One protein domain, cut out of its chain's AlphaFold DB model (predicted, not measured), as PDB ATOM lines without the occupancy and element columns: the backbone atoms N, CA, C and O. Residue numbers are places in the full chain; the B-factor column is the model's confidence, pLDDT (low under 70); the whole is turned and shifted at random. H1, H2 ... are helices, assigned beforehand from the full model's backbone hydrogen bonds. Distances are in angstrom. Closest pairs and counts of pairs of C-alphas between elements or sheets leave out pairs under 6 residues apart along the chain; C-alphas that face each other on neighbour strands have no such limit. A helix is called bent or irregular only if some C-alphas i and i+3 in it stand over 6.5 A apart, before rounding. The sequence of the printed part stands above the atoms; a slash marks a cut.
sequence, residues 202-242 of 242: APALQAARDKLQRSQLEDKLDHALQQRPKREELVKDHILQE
ATOM      1  N   ALA A 202      17.893   7.506  17.374       94.06
ATOM      2  CA  ALA A 202      19.240   7.046  17.698       94.06
ATOM      3  C   ALA A 202      19.293   6.346  19.077       94.06
ATOM      4  O   ALA A 202      18.680   6.852  20.022       94.06
ATOM      5  N   PRO A 203      20.077   5.257  19.244       93.94
ATOM      6  CA  PRO A 203      20.122   4.480  20.489       93.94
ATOM      7  C   PRO A 203      20.419   5.311  21.742       93.94
ATOM      8  O   PRO A 203      19.847   5.078  22.800       93.94
ATOM      9  N   ALA A 204      21.262   6.339  21.607       96.06
ATOM     10  CA  ALA A 204      21.622   7.226  22.711       96.06
ATOM     11  C   ALA A 204      20.444   8.065  23.251       96.06
ATOM     12  O   ALA A 204      20.485   8.505  24.396       96.06
ATOM     13  N   LEU A 205      19.403   8.300  22.445       95.94
ATOM     14  CA  LEU A 205      18.259   9.149  22.800       95.94
ATOM     15  C   LEU A 205      17.014   8.354  23.217       95.94
ATOM     16  O   LEU A 205      16.089   8.945  23.773       95.94
ATOM     17  N   GLN A 206      16.985   7.038  22.988       94.62
ATOM     18  CA  GLN A 206      15.827   6.185  23.291       94.62
ATOM     19  C   GLN A 206      15.417   6.292  24.764       94.62
ATOM     20  O   GLN A 206      14.262   6.569  25.070       94.62
ATOM     21  N   ALA A 207      16.385   6.214  25.682       94.44
ATOM     22  CA  ALA A 207      16.117   6.326  27.115       94.44
ATOM     23  C   ALA A 207      15.505   7.684  27.511       94.44
ATOM     24  O   ALA A 207      14.601   7.748  28.345       94.44
ATOM     25  N   ALA A 208      15.982   8.780  26.911       96.19
ATOM     26  CA  ALA A 208      15.465  10.117  27.188       96.19
ATOM     27  C   ALA A 208      14.040  10.294  26.641       96.19
ATOM     28  O   ALA A 208      13.182  10.851  27.330       96.19
ATOM     29  N   ARG A 209      13.778   9.777  25.436       95.19
ATOM     30  CA  ARG A 209      12.441   9.756  24.840       95.19
ATOM     31  C   ARG A 209      11.464   8.960  25.703       95.19
ATOM     32  O   ARG A 209      10.402   9.485  26.015       95.19
ATOM     33  N   ASP A 210      11.818   7.742  26.107       94.75
ATOM     34  CA  ASP A 210      10.948   6.881  26.917       94.75
ATOM     35  C   ASP A 210      10.576   7.552  28.238       94.75
ATOM     36  O   ASP A 210       9.418   7.524  28.657       94.75
ATOM     37  N   LYS A 211      11.547   8.210  28.880       97.12
ATOM     38  CA  LYS A 211      11.306   8.974  30.106       97.12
ATOM     39  C   LYS A 211      10.310  10.113  29.877       97.12
ATOM     40  O   LYS A 211       9.396  10.289  30.680       97.12
ATOM     41  N   LEU A 212      10.470  10.867  28.790       97.12
ATOM     42  CA  LEU A 212       9.549  11.945  28.435       97.12
ATOM     43  C   LEU A 212       8.148  11.405  28.124       97.12
ATOM     44  O   LEU A 212       7.164  11.948  28.614       97.12
ATOM     45  N   GLN A 213       8.062  10.329  27.343       96.44
ATOM     46  CA  GLN A 213       6.795   9.703  26.978       96.44
ATOM     47  C   GLN A 213       6.046   9.205  28.218       96.44
ATOM     48  O   GLN A 213       4.840   9.411  28.311       96.44
ATOM     49  N   ARG A 214       6.747   8.602  29.186       98.00
ATOM     50  CA  ARG A 214       6.152   8.194  30.468       98.00
ATOM     51  C   ARG A 214       5.600   9.384  31.244       98.00
ATOM     52  O   ARG A 214       4.423   9.365  31.560       98.00
ATOM     53  N   SER A 215       6.397  10.433  31.444       98.50
ATOM     54  CA  SER A 215       5.952  11.641  32.154       98.50
ATOM     55  C   SER A 215       4.726  12.279  31.491       98.50
ATOM     56  O   SER A 215       3.762  12.607  32.165       98.50
ATOM     57  N   GLN A 216       4.707  12.379  30.160       98.50
ATOM     58  CA  GLN A 216       3.540  12.908  29.446       98.50
ATOM     59  C   GLN A 216       2.297  12.024  29.599       98.50
ATOM     60  O   GLN A 216       1.180  12.534  29.585       98.50
ATOM     61  N   LEU A 217       2.469  10.700  29.660       98.44
ATOM     62  CA  LEU A 217       1.361   9.776  29.892       98.44
ATOM     63  C   LEU A 217       0.859   9.863  31.331       98.44
ATOM     64  O   LEU A 217      -0.350   9.857  31.521       98.44
ATOM     65  N   GLU A 218       1.757   9.982  32.305       98.50
ATOM     66  CA  GLU A 218       1.428  10.207  33.715       98.50
ATOM     67  C   GLU A 218       0.578  11.475  33.864       98.50
ATOM     68  O   GLU A 218      -0.560  11.383  34.316       98.50
ATOM     69  N   ASP A 219       1.039  12.613  33.336       98.19
ATOM     70  CA  ASP A 219       0.302  13.883  33.401       98.19
ATOM     71  C   ASP A 219      -1.097  13.781  32.757       98.19
ATOM     72  O   ASP A 219      -2.092  14.301  33.275       98.19
ATOM     73  N   LYS A 220      -1.195  13.097  31.607       98.19
ATOM     74  CA  LYS A 220      -2.472  12.883  30.904       98.19
ATOM     75  C   LYS A 220      -3.418  11.986  31.698       98.19
ATOM     76  O   LYS A 220      -4.617  12.262  31.744       98.19
ATOM     77  N   LEU A 221      -2.895  10.910  32.281       98.31
ATOM     78  CA  LEU A 221      -3.675   9.984  33.093       98.31
ATOM     79  C   LEU A 221      -4.161  10.664  34.368       98.31
ATOM     80  O   LEU A 221      -5.338  10.540  34.690       98.31
ATOM     81  N   ASP A 222      -3.310  11.439  35.034       98.12
ATOM     82  CA  ASP A 222      -3.679  12.192  36.230       98.12
ATOM     83  C   ASP A 222      -4.829  13.160  35.943       98.12
ATOM     84  O   ASP A 222      -5.808  13.205  36.692       98.12
ATOM     85  N   HIS A 223      -4.776  13.875  34.815       97.75
ATOM     86  CA  HIS A 223      -5.873  14.752  34.409       97.75
ATOM     87  C   HIS A 223      -7.177  13.982  34.131       97.75
ATOM     88  O   HIS A 223      -8.246  14.383  34.598       97.75
ATOM     89  N   ALA A 224      -7.100  12.851  33.424       97.25
ATOM     90  CA  ALA A 224      -8.267  12.017  33.135       97.25
ATOM     91  C   ALA A 224      -8.876  11.400  34.408       97.25
ATOM     92  O   ALA A 224     -10.095  11.288  34.531       97.25
ATOM     93  N   LEU A 225      -8.039  11.031  35.380       97.25
ATOM     94  CA  LEU A 225      -8.476  10.492  36.665       97.25
ATOM     95  C   LEU A 225      -9.132  11.556  37.552       97.25
ATOM     96  O   LEU A 225     -10.077  11.235  38.269       97.25
ATOM     97  N   GLN A 226      -8.682  12.812  37.490       96.56
ATOM     98  CA  GLN A 226      -9.345  13.926  38.182       96.56
ATOM     99  C   GLN A 226     -10.765  14.166  37.659       96.56
ATOM    100  O   GLN A 226     -11.661  14.482  38.439       96.56
ATOM    101  N   GLN A 227     -10.976  13.990  36.353       96.25
ATOM    102  CA  GLN A 227     -12.282  14.119  35.699       96.25
ATOM    103  C   GLN A 227     -13.105  12.823  35.728       96.25
ATOM    104  O   GLN A 227     -14.093  12.699  35.005       96.25
ATOM    105  N   ARG A 228     -12.708  11.834  36.535       97.56
ATOM    106  CA  ARG A 228     -13.402  10.549  36.600       97.56
ATOM    107  C   ARG A 228     -14.849  10.745  37.093       97.56
ATOM    108  O   ARG A 228     -15.025  11.192  38.228       97.56
ATOM    109  N   PRO A 229     -15.870  10.365  36.299       96.56
ATOM    110  CA  PRO A 229     -17.269  10.538  36.676       96.56
ATOM    111  C   PRO A 229     -17.643   9.664  37.874       96.56
ATOM    112  O   PRO A 229     -17.125   8.552  38.058       96.56
ATOM    113  N   LYS A 230     -18.549  10.179  38.708       95.88
ATOM    114  CA  LYS A 230     -19.039   9.460  39.893       95.88
ATOM    115  C   LYS A 230     -20.055   8.390  39.496       95.88
ATOM    116  O   LYS A 230     -20.665   8.446  38.435       95.88
ATOM    117  N   ARG A 231     -20.288   7.419  40.388       95.88
ATOM    118  CA  ARG A 231     -21.263   6.336  40.161       95.88
ATOM    119  C   ARG A 231     -22.649   6.875  39.791       95.88
ATOM    120  O   ARG A 231     -23.267   6.355  38.875       95.88
ATOM    121  N   GLU A 232     -23.104   7.907  40.491       95.69
ATOM    122  CA  GLU A 232     -24.413   8.537  40.275       95.69
ATOM    123  C   GLU A 232     -24.562   9.087  38.849       95.69
ATOM    124  O   GLU A 232     -25.601   8.914  38.220       95.69
ATOM    125  N   GLU A 233     -23.501   9.688  38.304       95.25
ATOM    126  CA  GLU A 233     -23.476  10.198  36.929       95.25
ATOM    127  C   GLU A 233     -23.561   9.046  35.920       95.25
ATOM    128  O   GLU A 233     -24.338   9.111  34.975       95.25
ATOM    129  N   LEU A 234     -22.862   7.936  36.177       96.50
ATOM    130  CA  LEU A 234     -22.924   6.741  35.325       96.50
ATOM    131  C   LEU A 234     -24.301   6.053  35.339       96.50
ATOM    132  O   LEU A 234     -24.695   5.461  34.332       96.50
ATOM    133  N   VAL A 235     -25.025   6.118  36.462       97.12
ATOM    134  CA  VAL A 235     -26.418   5.646  36.560       97.12
ATOM    135  C   VAL A 235     -27.343   6.558  35.755       97.12
ATOM    136  O   VAL A 235     -28.155   6.072  34.971       97.12
ATOM    137  N   LYS A 236     -27.176   7.884  35.875       96.12
ATOM    138  CA  LYS A 236     -27.931   8.873  35.088       96.12
ATOM    139  C   LYS A 236     -27.713   8.705  33.581       96.12
ATOM    140  O   LYS A 236     -28.654   8.849  32.801       96.12
ATOM    141  N   ASP A 237     -26.497   8.355  33.181       95.94
ATOM    142  CA  ASP A 237     -26.142   8.088  31.787       95.94
ATOM    143  C   ASP A 237     -26.594   6.693  31.310       95.94
ATOM    144  O   ASP A 237     -26.340   6.317  30.167       95.94
ATOM    145  N   HIS A 238     -27.302   5.930  32.156       94.69
ATOM    146  CA  HIS A 238     -27.813   4.581  31.882       94.69
ATOM    147  C   HIS A 238     -26.717   3.562  31.514       94.69
ATOM    148  O   HIS A 238     -26.985   2.549  30.867       94.69
ATOM    149  N   ILE A 239     -25.475   3.815  31.939       96.19
ATOM    150  CA  ILE A 239     -24.334   2.903  31.762       96.19
ATOM    151  C   ILE A 239     -24.310   1.870  32.896       96.19
ATOM    152  O   ILE A 239     -23.941   0.714  32.683       96.19
ATOM    153  N   LEU A 240     -24.712   2.280  34.104       94.31
ATOM    154  CA  LEU A 240     -24.774   1.435  35.295       94.31
ATOM    155  C   LEU A 240     -26.219   1.316  35.802       94.31
ATOM    156  O   LEU A 240     -26.961   2.292  35.778       94.31
ATOM    157  N   GLN A 241     -26.607   0.134  36.286       91.25
ATOM    158  CA  GLN A 241     -27.892  -0.059  36.971       91.25
ATOM    159  C   GLN A 241     -27.803   0.365  38.449       91.25
ATOM    160  O   GLN A 241     -26.719   0.309  39.046       91.25
ATOM    161  N   GLU A 242     -28.929   0.821  39.010       80.75
ATOM    162  CA  GLU A 242     -29.057   1.250  40.417       80.75
ATOM    163  C   GLU A 242     -28.732   0.130  41.417       80.75
ATOM    164  O   GLU A 242     -29.279  -0.986  41.267       80.75
TER     165      GLU A 242
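This is residues 202 to 242 of the 242 residues of an uncharacterized protein of Steccherinum ochraceum (UniProt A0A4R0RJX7). One long helix, H1, makes most of a rod, and beyond its far end the chain runs through a stretched link into a small head made of the short helix H2 and the last residues, 237 to 242. H1 sticks out free of this head. The printed part has 41 residues with two named helices, H1 then H2, and no named strand; the class is all helix. It is extended, with a radius of gyration of the C-alphas of 17.7 A and spans of 54 by 15 by 10 A.

H1, residues 203 to 226, is 35.6 A long from first to last C-alpha, beginning at C-alpha 203 (20.122, 4.480, 20.489) and ending at C-alpha 226 (-9.345, 13.926, 38.182). H1 is irregular: C-alphas 204 and 207 are 7.1 A apart. H2, residues 231 to 236, is 8.8 A long and ends at C-alpha 236 (-27.931, 8.873, 35.088).

H1 and H2 are apart, with no C-alpha of the one within 8 A of the other. A tight link of 4 residues joins them. Residues 202 to 230, of which 203 to 226 belong to H1, stand free. In H2 every O i to N i+4 pair is within hydrogen-bond range; in H1 18 of 20 are.

The two C-alphas farthest apart, those of Ala 204 and Glu 242, are 54.0 A apart. The printed part has no cut and ends at residue 242, the chain's last. The mean pLDDT of the printed part is 96.0, and no printed residue is under 70.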